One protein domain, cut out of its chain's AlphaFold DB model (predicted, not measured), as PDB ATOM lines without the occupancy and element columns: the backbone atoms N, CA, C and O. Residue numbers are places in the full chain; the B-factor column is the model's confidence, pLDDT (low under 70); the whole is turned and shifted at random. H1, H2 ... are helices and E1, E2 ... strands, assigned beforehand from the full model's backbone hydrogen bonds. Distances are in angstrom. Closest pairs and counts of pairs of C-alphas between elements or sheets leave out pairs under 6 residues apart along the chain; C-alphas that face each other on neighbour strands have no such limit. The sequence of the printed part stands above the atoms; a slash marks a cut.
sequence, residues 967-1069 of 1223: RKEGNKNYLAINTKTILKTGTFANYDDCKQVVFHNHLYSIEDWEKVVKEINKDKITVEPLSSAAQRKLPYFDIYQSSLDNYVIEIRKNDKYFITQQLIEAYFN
ATOM      1  N   ARG A 967     186.207 163.075 128.582       81.75
ATOM      2  CA  ARG A 967     185.274 163.904 127.815       81.75
ATOM      3  C   ARG A 967     183.904 164.044 128.494       81.75
ATOM      4  O   ARG A 967     183.312 165.128 128.487       81.75
ATOM      5  N   LYS A 968     183.390 162.948 129.056       80.56
ATOM      6  CA  LYS A 968     182.075 162.862 129.706       80.56
ATOM      7  C   LYS A 968     182.078 161.812 130.815       80.56
ATOM      8  O   LYS A 968     182.807 160.832 130.732       80.56
ATOM      9  N   GLU A 969     181.201 161.986 131.794       77.31
ATOM     10  CA  GLU A 969     180.978 161.046 132.892       77.31
ATOM     11  C   GLU A 969     179.472 160.945 133.163       77.31
ATOM     12  O   GLU A 969     178.805 161.932 133.501       77.31
ATOM     13  N   GLY A 970     178.899 159.760 132.939       76.94
ATOM     14  CA  GLY A 970     177.447 159.578 132.916       76.94
ATOM     15  C   GLY A 970     176.775 160.545 131.931       76.94
ATOM     16  O   GLY A 970     177.016 160.483 130.727       76.94
ATOM     17  N   ASN A 971     175.951 161.456 132.455       71.12
ATOM     18  CA  ASN A 971     175.234 162.472 131.670       71.12
ATOM     19  C   ASN A 971     175.939 163.846 131.620       71.12
ATOM     20  O   ASN A 971     175.421 164.762 130.976       71.12
ATOM     21  N   LYS A 972     177.078 164.034 132.304       73.81
ATOM     22  CA  LYS A 972     177.829 165.302 132.305       73.81
ATOM     23  C   LYS A 972     178.905 165.287 131.221       73.81
ATOM     24  O   LYS A 972     179.628 164.307 131.099       73.81
ATOM     25  N   ASN A 973     179.040 166.382 130.471       78.06
ATOM     26  CA  ASN A 973     180.164 166.603 129.554       78.06
ATOM     27  C   ASN A 973     181.118 167.622 130.184       78.06
ATOM     28  O   ASN A 973     180.656 168.670 130.633       78.06
ATOM     29  N   TYR A 974     182.417 167.329 130.176       81.19
ATOM     30  CA  TYR A 974     183.472 168.237 130.646       81.19
ATOM     31  C   TYR A 974     184.255 168.860 129.484       81.19
ATOM     32  O   TYR A 974     184.727 169.992 129.605       81.19
ATOM     33  N   LEU A 975     184.333 168.148 128.351       85.94
ATOM     34  CA  LEU A 975     184.953 168.591 127.102       85.94
ATOM     35  C   LEU A 975     183.976 168.420 125.924       85.94
ATOM     36  O   LEU A 975     183.305 167.387 125.818       85.94
ATOM     37  N   ALA A 976     183.906 169.388 125.005       85.81
ATOM     38  CA  ALA A 976     183.044 169.287 123.824       85.81
ATOM     39  C   ALA A 976     183.618 169.941 122.555       85.81
ATOM     40  O   ALA A 976     184.153 171.045 122.581       85.81
ATOM     41  N   ILE A 977     183.394 169.282 121.417       87.62
ATOM     42  CA  ILE A 977     183.560 169.849 120.074       87.62
ATOM     43  C   ILE A 977     182.165 170.041 119.477       87.62
ATOM     44  O   ILE A 977     181.333 169.134 119.553       87.62
ATOM     45  N   ASN A 978     181.887 171.214 118.909       84.94
ATOM     46  CA  ASN A 978     180.570 171.596 118.396       84.94
ATOM     47  C   ASN A 978     180.664 172.333 117.051       84.94
ATOM     48  O   ASN A 978     181.712 172.857 116.683       84.94
ATOM     49  N   THR A 979     179.537 172.430 116.343       81.94
ATOM     50  CA  THR A 979     179.352 173.348 115.210       81.94
ATOM     51  C   THR A 979     178.096 174.187 115.403       81.94
ATOM     52  O   THR A 979     177.180 173.815 116.148       81.94
ATOM     53  N   LYS A 980     178.008 175.309 114.686       70.69
ATOM     54  CA  LYS A 980     176.829 176.177 114.739       70.69
ATOM     55  C   LYS A 980     175.534 175.505 114.254       70.69
ATOM     56  O   LYS A 980     174.480 175.783 114.825       70.69
ATOM     57  N   THR A 981     175.584 174.616 113.256       67.81
ATOM     58  CA  THR A 981     174.401 173.864 112.793       67.81
ATOM     59  C   THR A 981     173.809 173.030 113.929       67.81
ATOM     60  O   THR A 981     172.612 173.109 114.197       67.81
ATOM     61  N   ILE A 982     174.666 172.302 114.653       60.16
ATOM     62  CA  ILE A 982     174.275 171.402 115.748       60.16
ATOM     63  C   ILE A 982     173.712 172.192 116.946       60.16
ATOM     64  O   ILE A 982     172.758 171.751 117.588       60.16
ATOM     65  N   LEU A 983     174.234 173.395 117.216       62.41
ATOM     66  CA  LEU A 983     173.707 174.291 118.258       62.41
ATOM     67  C   LEU A 983     172.292 174.824 117.944       62.41
ATOM     68  O   LEU A 983     171.533 175.122 118.865       62.41
ATOM     69  N   LYS A 984     171.893 174.919 116.664       58.41
ATOM     70  CA  LYS A 984     170.545 175.376 116.265       58.41
ATOM     71  C   LYS A 984     169.458 174.294 116.444       58.41
ATOM     72  O   LYS A 984     168.283 174.642 116.517       58.41
ATOM     73  N   THR A 985     169.806 173.005 116.540       51.72
ATOM     74  CA  THR A 985     168.844 171.879 116.437       51.72
ATOM     75  C   THR A 985     168.164 171.406 117.735       51.72
ATOM     76  O   THR A 985     167.540 170.349 117.727       51.72
ATOM     77  N   GLY A 986     168.217 172.164 118.836       49.50
ATOM     78  CA  GLY A 986     167.394 171.858 120.023       49.50
ATOM     79  C   GLY A 986     168.139 171.649 121.339       49.50
ATOM     80  O   GLY A 986     167.713 170.864 122.179       49.50
ATOM     81  N   THR A 987     169.242 172.358 121.541       41.66
ATOM     82  CA  THR A 987     169.655 172.897 122.845       41.66
ATOM     83  C   THR A 987     170.786 173.873 122.558       41.66
ATOM     84  O   THR A 987     171.747 173.501 121.884       41.66
ATOM     85  N   PHE A 988     170.735 175.091 123.115       43.84
ATOM     86  CA  PHE A 988     172.006 175.692 123.518       43.84
ATOM     87  C   PHE A 988     172.626 174.653 124.441       43.84
ATOM     88  O   PHE A 988     171.986 174.234 125.409       43.84
ATOM     89  N   ALA A 989     173.798 174.149 124.071       51.12
ATOM     90  CA  ALA A 989     174.500 173.152 124.848       51.12
ATOM     91  C   ALA A 989     175.036 173.863 126.097       51.12
ATOM     92  O   ALA A 989     176.190 174.284 126.130       51.12
ATOM     93  N   ASN A 990     174.136 174.071 127.067       55.78
ATOM     94  CA  ASN A 990     174.296 174.891 128.267       55.78
ATOM     95  C   ASN A 990     175.158 174.148 129.295       55.78
ATOM     96  O   ASN A 990     174.770 173.885 130.434       55.78
ATOM     97  N   TYR A 991     176.318 173.720 128.812       61.53
ATOM     98  CA  TYR A 991     177.409 173.136 129.551       61.53
ATOM     99  C   TYR A 991     178.276 174.298 130.048       61.53
ATOM    100  O   TYR A 991     179.421 174.455 129.627       61.53
ATOM    101  N   ASP A 992     177.708 175.136 130.918       60.47
ATOM    102  CA  ASP A 992     178.364 176.350 131.428       60.47
ATOM    103  C   ASP A 992     179.685 176.036 132.154       60.47
ATOM    104  O   ASP A 992     180.525 176.917 132.320       60.47
ATOM    105  N   ASP A 993     179.893 174.769 132.531       67.75
ATOM    106  CA  ASP A 993     181.075 174.214 133.198       67.75
ATOM    107  C   ASP A 993     182.015 173.382 132.301       67.75
ATOM    108  O   ASP A 993     182.982 172.808 132.796       67.75
ATOM    109  N   CYS A 994     181.770 173.326 130.992       80.62
ATOM    110  CA  CYS A 994     182.535 172.523 130.030       80.62
ATOM    111  C   CYS A 994     183.482 173.394 129.189       80.62
ATOM    112  O   CYS A 994     183.098 174.488 128.771       80.62
ATOM    113  N   LYS A 995     184.691 172.896 128.888       88.25
ATOM    114  CA  LYS A 995     185.561 173.502 127.864       88.25
ATOM    115  C   LYS A 995     185.064 173.110 126.473       88.25
ATOM    116  O   LYS A 995     184.872 171.924 126.196       88.25
ATOM    117  N   GLN A 996     184.890 174.084 125.585       87.44
ATOM    118  CA  GLN A 996     184.303 173.862 124.264       87.44
ATOM    119  C   GLN A 996     185.124 174.483 123.131       87.44
ATOM    120  O   GLN A 996     185.620 175.605 123.243       87.44
ATOM    121  N   VAL A 997     185.197 173.772 122.004       90.50
ATOM    122  CA  VAL A 997     185.654 174.312 120.715       90.50
ATOM    123  C   VAL A 997     184.471 174.322 119.747       90.50
ATOM    124  O   VAL A 997     183.823 173.292 119.543       90.50
ATOM    125  N   VAL A 998     184.170 175.481 119.160       87.88
ATOM    126  CA  VAL A 998     183.062 175.652 118.210       87.88
ATOM    127  C   VAL A 998     183.611 175.931 116.816       87.88
ATOM    128  O   VAL A 998     184.157 177.001 116.546       87.88
ATOM    129  N   PHE A 999     183.430 174.980 115.902       88.88
ATOM    130  CA  PHE A 999     183.838 175.146 114.513       88.88
ATOM    131  C   PHE A 999     182.752 175.789 113.663       88.88
ATOM    132  O   PHE A 999     181.568 175.436 113.703       88.88
ATOM    133  N   HIS A1000     183.200 176.717 112.830       83.88
ATOM    134  CA  HIS A1000     182.402 177.378 111.819       83.88
ATOM    135  C   HIS A1000     182.896 176.961 110.428       83.88
ATOM    136  O   HIS A1000     184.090 176.863 110.180       83.88
ATOM    137  N   ASN A1001     181.984 176.714 109.491       78.06
ATOM    138  CA  ASN A1001     182.322 176.584 108.082       78.06
ATOM    139  C   ASN A1001     182.494 178.002 107.514       78.06
ATOM    140  O   ASN A1001     181.676 178.870 107.801       78.06
ATOM    141  N   HIS A1002     183.507 178.246 106.683       69.38
ATOM    142  CA  HIS A1002     183.725 179.550 106.034       69.38
ATOM    143  C   HIS A1002     182.508 180.130 105.271       69.38
ATOM    144  O   HIS A1002     182.468 181.324 105.001       69.38
ATOM    145  N   LEU A1003     181.490 179.312 104.972       69.69
ATOM    146  CA  LEU A1003     180.224 179.706 104.335       69.69
ATOM    147  C   LEU A1003     179.144 180.275 105.297       69.69
ATOM    148  O   LEU A1003     177.978 180.380 104.905       69.69
ATOM    149  N   TYR A1004     179.480 180.637 106.541       69.56
ATOM    150  CA  TYR A1004     178.580 181.392 107.437       69.56
ATOM    151  C   TYR A1004     178.574 182.906 107.121       69.56
ATOM    152  O   TYR A1004     179.451 183.376 106.404       69.56
ATOM    153  N   SER A1005     177.583 183.661 107.618       72.56
ATOM    154  CA  SER A1005     177.535 185.139 107.537       72.56
ATOM    155  C   SER A1005     178.282 185.805 108.700       72.56
ATOM    156  O   SER A1005     178.525 185.159 109.727       72.56
ATOM    157  N   ILE A1006     178.614 187.096 108.579       79.12
ATOM    158  CA  ILE A1006     179.323 187.825 109.642       79.12
ATOM    159  C   ILE A1006     178.451 188.014 110.893       79.12
ATOM    160  O   ILE A1006     178.938 187.854 112.011       79.12
ATOM    161  N   GLU A1007     177.138 188.207 110.720       77.81
ATOM    162  CA  GLU A1007     176.149 188.205 111.810       77.81
ATOM    163  C   GLU A1007     176.215 186.909 112.638       77.81
ATOM    164  O   GLU A1007     176.121 186.920 113.871       77.81
ATOM    165  N   ASP A1008     176.403 185.771 111.957       73.81
ATOM    166  CA  ASP A1008     176.475 184.457 112.587       73.81
ATOM    167  C   ASP A1008     177.807 184.244 113.343       73.81
ATOM    168  O   ASP A1008     177.835 183.406 114.248       73.81
ATOM    169  N   TRP A1009     178.869 184.996 113.031       79.00
ATOM    170  CA  TRP A1009     180.110 185.071 113.818       79.00
ATOM    171  C   TRP A1009     179.956 186.024 115.009       79.00
ATOM    172  O   TRP A1009     180.139 185.605 116.154       79.00
ATOM    173  N   GLU A1010     179.528 187.269 114.764       80.62
ATOM    174  CA  GLU A1010     179.366 188.297 115.798       80.62
ATOM    175  C   GLU A1010     178.477 187.840 116.952       80.62
ATOM    176  O   GLU A1010     178.789 188.103 118.115       80.62
ATOM    177  N   LYS A1011     177.367 187.153 116.649       75.81
ATOM    178  CA  LYS A1011     176.463 186.652 117.684       75.81
ATOM    179  C   LYS A1011     177.149 185.647 118.610       75.81
ATOM    180  O   LYS A1011     176.967 185.721 119.817       75.81
ATOM    181  N   VAL A1012     177.935 184.721 118.055       73.19
ATOM    182  CA  VAL A1012     178.645 183.716 118.861       73.19
ATOM    183  C   VAL A1012     179.727 184.402 119.693       73.19
ATOM    184  O   VAL A1012     179.781 184.211 120.900       73.19
ATOM    185  N   VAL A1013     180.532 185.269 119.076       79.19
ATOM    186  CA  VAL A1013     181.633 185.983 119.740       79.19
ATOM    187  C   VAL A1013     181.175 186.879 120.900       79.19
ATOM    188  O   VAL A1013     181.888 186.977 121.896       79.19
ATOM    189  N   LYS A1014     179.991 187.501 120.816       78.00
ATOM    190  CA  LYS A1014     179.438 188.355 121.887       78.00
ATOM    191  C   LYS A1014     178.906 187.579 123.100       78.00
ATOM    192  O   LYS A1014     178.777 188.170 124.167       78.00
ATOM    193  N   GLU A1015     178.572 186.298 122.941       68.56
ATOM    194  CA  GLU A1015     177.867 185.488 123.951       68.56
ATOM    195  C   GLU A1015     178.788 184.476 124.678       68.56
ATOM    196  O   GLU A1015     178.343 183.802 125.605       68.56
ATOM    197  N   ILE A1016     180.070 184.356 124.296       76.81
ATOM    198  CA  ILE A1016     181.000 183.339 124.830       76.81
ATOM    199  C   ILE A1016     181.883 183.812 125.996       76.81
ATOM    200  O   ILE A1016     182.457 184.898 125.986       76.81
ATOM    201  N   ASN A1017     182.100 182.915 126.960       81.50
ATOM    202  CA  ASN A1017     183.194 183.021 127.925       81.50
ATOM    203  C   ASN A1017     184.495 182.502 127.278       81.50
ATOM    204  O   ASN A1017     184.618 181.296 127.064       81.50
ATOM    205  N   LYS A1018     185.466 183.388 127.000       78.12
ATOM    206  CA  LYS A1018     186.746 183.033 126.348       78.12
ATOM    207  C   LYS A1018     187.590 182.008 127.124       78.12
ATOM    208  O   LYS A1018     188.330 181.254 126.498       78.12
ATOM    209  N   ASP A1019     187.435 181.909 128.446       80.81
ATOM    210  CA  ASP A1019     188.167 180.937 129.278       80.81
ATOM    211  C   ASP A1019     187.578 179.517 129.190       80.81
ATOM    212  O   ASP A1019     188.225 178.542 129.577       80.81
ATOM    213  N   LYS A1020     186.344 179.385 128.677       83.94
ATOM    214  CA  LYS A1020     185.636 178.103 128.513       83.94
ATOM    215  C   LYS A1020     185.251 177.776 127.069       83.94
ATOM    216  O   LYS A1020     184.938 176.622 126.793       83.94
ATOM    217  N   ILE A1021     185.252 178.734 126.141       87.69
ATOM    218  CA  ILE A1021     184.795 178.537 124.758       87.69
ATOM    219  C   ILE A1021     185.730 179.244 123.773       87.69
ATOM    220  O   ILE A1021     185.933 180.454 123.843       87.69
ATOM    221  N   THR A1022     186.231 178.479 122.805       90.50
ATOM    222  CA  THR A1022     187.021 178.959 121.660       90.50
ATOM    223  C   THR A1022     186.253 178.740 120.358       90.50
ATOM    224  O   THR A1022     185.409 177.841 120.270       90.50
ATOM    225  N   VAL A1023     186.500 179.578 119.346       88.19
ATOM    226  CA  VAL A1023     185.718 179.578 118.097       88.19
ATOM    227  C   VAL A1023     186.635 179.822 116.904       88.19
ATOM    228  O   VAL A1023     187.371 180.804 116.894       88.19
ATOM    229  N   GLU A1024     186.566 178.964 115.882       91.38
ATOM    230  CA  GLU A1024     187.357 179.116 114.652       91.38
ATOM    231  C   GLU A1024     186.504 178.891 113.388       91.38
ATOM    232  O   GLU A1024     185.818 177.865 113.279       91.38
ATOM    233  N   PRO A1025     186.535 179.813 112.405       88.50
ATOM    234  CA  PRO A1025     185.974 179.595 111.083       88.50
ATOM    235  C   PRO A1025     187.005 178.911 110.176       88.50
ATOM    236  O   PRO A1025     188.048 179.457 109.829       88.50
ATOM    237  N   LEU A1026     186.679 177.699 109.744       87.62
ATOM    238  CA  LEU A1026     187.543 176.838 108.954       87.62
ATOM    239  C   LEU A1026     187.121 176.844 107.482       87.62
ATOM    240  O   LEU A1026     185.989 176.495 107.121       87.62
ATOM    241  N   SER A1027     188.070 177.185 106.611       80.94
ATOM    242  CA  SER A1027     187.961 176.942 105.166       80.94
ATOM    243  C   SER A1027     187.967 175.441 104.856       80.94
ATOM    244  O   SER A1027     188.487 174.650 105.640       80.94
ATOM    245  N   SER A1028     187.482 175.021 103.684       75.69
ATOM    246  CA  SER A1028     187.570 173.607 103.268       75.69
ATOM    247  C   SER A1028     189.011 173.072 103.206       75.69
ATOM    248  O   SER A1028     189.227 171.875 103.363       75.69
ATOM    249  N   ALA A1029     190.013 173.939 103.009       75.38
ATOM    250  CA  ALA A1029     191.421 173.547 103.100       75.38
ATOM    251  C   ALA A1029     191.848 173.278 104.555       75.38
ATOM    252  O   ALA A1029     192.525 172.289 104.813       75.38
ATOM    253  N   ALA A1030     191.395 174.120 105.488       84.38
ATOM    254  CA  ALA A1030     191.686 174.003 106.915       84.38
ATOM    255  C   ALA A1030     190.983 172.809 107.575       84.38
ATOM    256  O   ALA A1030     191.577 172.110 108.389       84.38
ATOM    257  N   GLN A1031     189.744 172.522 107.166       85.94
ATOM    258  CA  GLN A1031     188.981 171.358 107.626       85.94
ATOM    259  C   GLN A1031     189.741 170.045 107.354       85.94
ATOM    260  O   GLN A1031     189.928 169.257 108.276       85.94
ATOM    261  N   ARG A1032     190.317 169.874 106.148       77.56
ATOM    262  CA  ARG A1032     191.185 168.729 105.769       77.56
ATOM    263  C   ARG A1032     192.495 168.606 106.576       77.56
ATOM    264  O   ARG A1032     193.299 167.718 106.303       77.56
ATOM    265  N   LYS A1033     192.760 169.512 107.523       83.88
ATOM    266  CA  LYS A1033     193.936 169.486 108.409       83.88
ATOM    267  C   LYS A1033     193.578 169.364 109.893       83.88
ATOM    268  O   LYS A1033     194.473 169.407 110.735       83.88
ATOM    269  N   LEU A1034     192.302 169.130 110.209       86.81
ATOM    270  CA  LEU A1034     191.887 168.602 111.507       86.81
ATOM    271  C   LEU A1034     192.202 167.089 111.603       86.81
ATOM    272  O   LEU A1034     192.147 166.384 110.589       86.81
ATOM    273  N   PRO A1035     192.512 166.567 112.803       84.25
ATOM    274  CA  PRO A1035     192.893 165.167 112.999       84.25
ATOM    275  C   PRO A1035     191.758 164.215 112.596       84.25
ATOM    276  O   PRO A1035     190.621 164.378 113.022       84.25
ATOM    277  N   TYR A1036     192.062 163.202 111.779       77.25
ATOM    278  CA  TYR A1036     191.098 162.219 111.249       77.25
ATOM    279  C   TYR A1036     189.917 162.807 110.440       77.25
ATOM    280  O   TYR A1036     188.986 162.069 110.118       77.25
ATOM    281  N   PHE A1037     189.943 164.092 110.048       79.25
ATOM    282  CA  PHE A1037     188.847 164.719 109.286       79.25
ATOM    283  C   PHE A1037     188.465 163.931 108.041       79.25
ATOM    284  O   PHE A1037     187.294 163.664 107.783       79.25
ATOM    285  N   ASP A1038     189.485 163.521 107.295       66.88
ATOM    286  CA  ASP A1038     189.315 162.778 106.064       66.88
ATOM    287  C   ASP A1038     188.543 161.461 106.284       66.88
ATOM    288  O   ASP A1038     187.664 161.136 105.481       66.88
ATOM    289  N   ILE A1039     188.804 160.740 107.376       67.06
ATOM    290  CA  ILE A1039     188.184 159.439 107.683       67.06
ATOM    291  C   ILE A1039     186.682 159.587 108.002       67.06
ATOM    292  O   ILE A1039     185.889 158.733 107.606       67.06
ATOM    293  N   TYR A1040     186.255 160.694 108.624       64.69
ATOM    294  CA  TYR A1040     184.853 160.933 109.020       64.69
ATOM    295  C   TYR A1040     183.998 161.702 107.992       64.69
ATOM    296  O   TYR A1040     182.939 162.233 108.331       64.69
ATOM    297  N   GLN A1041     184.393 161.661 106.716       61.72
ATOM    298  CA  GLN A1041     183.636 162.143 105.548       61.72
ATOM    299  C   GLN A1041     183.568 163.674 105.341       61.72
ATOM    300  O   GLN A1041     184.074 164.491 106.100       61.72
ATOM    301  N   SER A1042     182.970 164.060 104.211       61.91
ATOM    302  CA  SER A1042     183.180 165.315 103.477       61.91
ATOM    303  C   SER A1042     182.526 166.587 104.041       61.91
ATOM    304  O   SER A1042     182.438 167.583 103.320       61.91
ATOM    305  N   SER A1043     182.069 166.610 105.298       78.69
ATOM    306  CA  SER A1043     181.489 167.819 105.900       78.69
ATOM    307  C   SER A1043     181.859 168.003 107.372       78.69
ATOM    308  O   SER A1043     181.940 167.053 108.149       78.69
ATOM    309  N   LEU A1044     182.041 169.267 107.764       84.31
ATOM    310  CA  LEU A1044     182.393 169.667 109.128       84.31
ATOM    311  C   LEU A1044     181.352 169.237 110.177       84.31
ATOM    312  O   LEU A1044     181.726 168.853 111.284       84.31
ATOM    313  N   ASP A1045     180.064 169.262 109.828       84.00
ATOM    314  CA  ASP A1045     178.997 168.807 110.723       84.00
ATOM    315  C   ASP A1045     179.059 167.285 110.941       84.00
ATOM    316  O   ASP A1045     178.935 166.835 112.080       84.00
ATOM    317  N   ASN A1046     179.335 166.489 109.897       83.38
ATOM    318  CA  ASN A1046     179.496 165.036 110.026       83.38
ATOM    319  C   ASN A1046     180.721 164.678 110.879       83.38
ATOM    320  O   ASN A1046     180.601 163.875 111.804       83.38
ATOM    321  N   TYR A1047     181.861 165.328 110.632       86.75
ATOM    322  CA  TYR A1047     183.083 165.168 111.424       86.75
ATOM    323  C   TYR A1047     182.836 165.379 112.928       86.75
ATOM    324  O   TYR A1047     183.200 164.541 113.755       86.75
ATOM    325  N   VAL A1048     182.144 166.465 113.292       86.69
ATOM    326  CA  VAL A1048     181.811 166.750 114.696       86.69
ATOM    327  C   VAL A1048     180.767 165.779 115.252       86.69
ATOM    328  O   VAL A1048     180.867 165.393 116.417       86.69
ATOM    329  N   ILE A1049     179.790 165.337 114.455       84.31
ATOM    330  CA  ILE A1049     178.825 164.308 114.872       84.31
ATOM    331  C   ILE A1049     179.535 162.987 115.203       84.31
ATOM    332  O   ILE A1049     179.223 162.386 116.232       84.31
ATOM    333  N   GLU A1050     180.493 162.548 114.386       83.25
ATOM    334  CA  GLU A1050     181.215 161.293 114.620       83.25
ATOM    335  C   GLU A1050     182.159 161.381 115.823       83.25
ATOM    336  O   GLU A1050     182.088 160.509 116.689       83.25
ATOM    337  N   ILE A1051     182.912 162.478 115.991       84.12
ATOM    338  CA  ILE A1051     183.655 162.736 117.243       84.12
ATOM    339  C   ILE A1051     182.713 162.722 118.450       84.12
ATOM    340  O   ILE A1051     183.045 162.168 119.497       84.12
ATOM    341  N   ARG A1052     181.511 163.305 118.332       78.69
ATOM    342  CA  ARG A1052     180.555 163.340 119.445       78.69
ATOM    343  C   ARG A1052     179.962 161.970 119.781       78.69
ATOM    344  O   ARG A1052     179.663 161.744 120.956       78.69
ATOM    345  N   LYS A1053     179.786 161.077 118.804       78.25
ATOM    346  CA  LYS A1053     179.279 159.710 119.021       78.25
ATOM    347  C   LYS A1053     180.353 158.742 119.503       78.25
ATOM    348  O   LYS A1053     180.031 157.835 120.263       78.25
ATOM    349  N   ASN A1054     181.584 158.891 119.021       73.88
ATOM    350  CA  ASN A1054     182.600 157.861 119.150       73.88
ATOM    351  C   ASN A1054     183.573 158.167 120.294       73.88
ATOM    352  O   ASN A1054     184.488 158.977 120.164       73.88
ATOM    353  N   ASP A1055     183.368 157.492 121.423       63.19
ATOM    354  CA  ASP A1055     184.187 157.659 122.627       63.19
ATOM    355  C   ASP A1055     185.567 156.984 122.533       63.19
ATOM    356  O   ASP A1055     186.351 157.109 123.464       63.19
ATOM    357  N   LYS A1056     185.889 156.285 121.433       59.81
ATOM    358  CA  LYS A1056     187.199 155.635 121.232       59.81
ATOM    359  C   LYS A1056     188.329 156.595 120.841       59.81
ATOM    360  O   LYS A1056     189.480 156.190 120.728       59.81
ATOM    361  N   TYR A1057     188.012 157.866 120.583       68.62
ATOM    362  CA  TYR A1057     188.963 158.816 120.013       68.62
ATOM    363  C   TYR A1057     189.257 159.994 120.939       68.62
ATOM    364  O   TYR A1057     188.437 160.892 121.140       68.62
ATOM    365  N   PHE A1058     190.517 160.061 121.362       84.88
ATOM    366  CA  PHE A1058     191.157 161.164 122.089       84.88
ATOM    367  C   PHE A1058     191.268 162.487 121.297       84.88
ATOM    368  O   PHE A1058     191.863 163.464 121.753       84.88
ATOM    369  N   ILE A1059     190.663 162.555 120.106       88.38
ATOM    370  CA  ILE A1059     190.615 163.744 119.243       88.38
ATOM    371  C   ILE A1059     189.996 164.947 119.971       88.38
ATOM    372  O   ILE A1059     190.423 166.082 119.762       88.38
ATOM    373  N   THR A1060     189.005 164.722 120.845       89.69
ATOM    374  CA  THR A1060     188.398 165.820 121.620       89.69
ATOM    375  C   THR A1060     189.438 166.483 122.519       89.69
ATOM    376  O   THR A1060     189.551 167.704 122.510       89.69
ATOM    377  N   GLN A1061     190.232 165.694 123.239       92.62
ATOM    378  CA  GLN A1061     191.310 166.171 124.098       92.62
ATOM    379  C   GLN A1061     192.394 166.898 123.290       92.62
ATOM    380  O   GLN A1061     192.756 168.017 123.641       92.62
ATOM    381  N   GLN A1062     192.830 166.340 122.155       92.81
ATOM    382  CA  GLN A1062     193.799 166.988 121.258       92.81
ATOM    383  C   GLN A1062     193.344 168.371 120.767       92.81
ATOM    384  O   GLN A1062     194.138 169.312 120.705       92.81
ATOM    385  N   LEU A1063     192.067 168.502 120.401       93.88
ATOM    386  CA  LEU A1063     191.486 169.772 119.967       93.88
ATOM    387  C   LEU A1063     191.294 170.741 121.143       93.88
ATOM    388  O   LEU A1063     191.526 171.934 120.984       93.88
ATOM    389  N   ILE A1064     190.924 170.260 122.330       93.62
ATOM    390  CA  ILE A1064     190.826 171.108 123.525       93.62
ATOM    391  C   ILE A1064     192.204 171.656 123.911       93.62
ATOM    392  O   ILE A1064     192.341 172.871 124.040       93.62
ATOM    393  N   GLU A1065     193.230 170.809 124.026       94.75
ATOM    394  CA  GLU A1065     194.600 171.255 124.318       94.75
ATOM    395  C   GLU A1065     195.023 172.345 123.326       94.75
ATOM    396  O   GLU A1065     195.433 173.443 123.712       94.75
ATOM    397  N   ALA A1066     194.862 172.062 122.031       95.81
ATOM    398  CA  ALA A1066     195.334 172.945 120.983       95.81
ATOM    399  C   ALA A1066     194.689 174.331 121.017       95.81
ATOM    400  O   ALA A1066     195.397 175.319 120.832       95.81
ATOM    401  N   TYR A1067     193.378 174.425 121.252       95.50
ATOM    402  CA  TYR A1067     192.661 175.698 121.161       95.50
ATOM    403  C   TYR A1067     192.716 176.503 122.464       95.50
ATOM    404  O   TYR A1067     192.679 177.733 122.414       95.50
ATOM    405  N   PHE A1068     192.884 175.846 123.616       93.62
ATOM    406  CA  PHE A1068     193.052 176.507 124.917       93.62
ATOM    407  C   PHE A1068     194.514 176.826 125.276       93.62
ATOM    408  O   PHE A1068     194.765 177.426 126.324       93.62
ATOM    409  N   ASN A1069     195.477 176.471 124.420       94.31
ATOM    410  CA  ASN A1069     196.858 176.926 124.556       94.31
ATOM    411  C   ASN A1069     197.061 178.326 123.972       94.31
ATOM    412  O   ASN A1069     196.765 178.571 122.796       94.31
TER     413      ASN A1069
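What this domain is: This is residues 967 to 1069 of the 1223 residues of an uncharacterized protein of Capnocytophaga sp. oral taxon 332 str. F0381 (UniProt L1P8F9). A small parallel sheet of three strands sits in the middle, with H4 and H5 over one face, H4 along the strands and H5 across them, and H2 over the other face. The short helices H1 and H3 only graze the sheet. The printed part has 103 residues, with five named helices and three named strands in the order E1 H1 E2 H2 E3 H3 H4 H5; the class is mixed, helices and strands, and the sheet's order is E1 E2 E3. The whole is compact, with a radius of gyration of the C-alphas of 13.0 A, and rounded, spanning 36 by 31 by 30 A.

How they stand to each other: Before the sheet, residues 968 to 969 pair antiparallel with residues 972 to 973. E1, residues 975 to 979, is an edge strand. It is parallel to the inner strand E2, residues 995 to 1001, at 18 degrees, with N 978 and O 997 2.9 A apart, within hydrogen-bond range. E3, residues 1021 to 1026, is the other edge strand, parallel to E2 at 21 degrees, with N 1026 and O 1000 2.8 A apart, also within range. H1, residues 980 to 984, and H2, residues 1006 to 1015, give two strand-helix-strand units, each two parallel neighbour strands with a helix between: E1, H1, E2 and E2, H2, E3, both with right-handed crossovers. H1 only grazes the sheet. H2 is on the sheet over E2 and E3 at a height of 10.3 A, its line at 5 degrees to E3 on the local plane; the closest C-alphas of H2 and E3, those of Val 1013 and Val 1023, are 7.8 A apart. H3, residues 1028 to 1031, only grazes the sheet. H4, residues 1044 to 1053, is on the opposite face from H2, over E1 at a height of 8.7 A and along the strands, at 26 degrees to E1 on the local plane; its closest C-alpha pair with E1, Asn 978 and Val 1048, is 6.2 A apart. H5, residues 1059 to 1068, is on the same face as H4 at a height of 7.9 A, over E1 and, only just, E2, with 3 of its 10 C-alphas falling on E2; it runs across the strands, at 85 degrees to E1 on the local plane. The closest C-alphas of H5 and E1, those of Ile 977 and Thr 1060, are 6.5 A apart. H4 and H5 are close but not clearly touching, with the C-alphas of Ile 1051 and Thr 1060 7.2 A apart, at a steep tilt of 63 degrees, opposite ways. H2 is apart from H4 and H5. Every O i to N i+4 pair is within hydrogen-bond range in H1, H4 and H5, and 4 of 6 are in H2; H3 is too short for such a pair.

Where its parts are: E1 begins at C-alpha 975 (184.953, 168.591, 127.102). From first to last C-alpha E1 measures 14.0 A, E2 20.3 A, H2 14.6 A, E3 16.1 A, H4 14.4 A and H5 14.2 A. H5 ends at C-alpha 1068 (193.052, 176.507, 124.917).

The domain as a whole: The C-alphas farthest apart are those of Gly 970 and Ile 1006, at 36.6 A. The printed part has no cut, and the long link is H3 to H4, residues 1032 to 1043. The mean pLDDT of the printed part is 77.8; it is under 70 at residues 981 to 993, 1002 to 1004, 1015, 1038 to 1042 and 1055 to 1057.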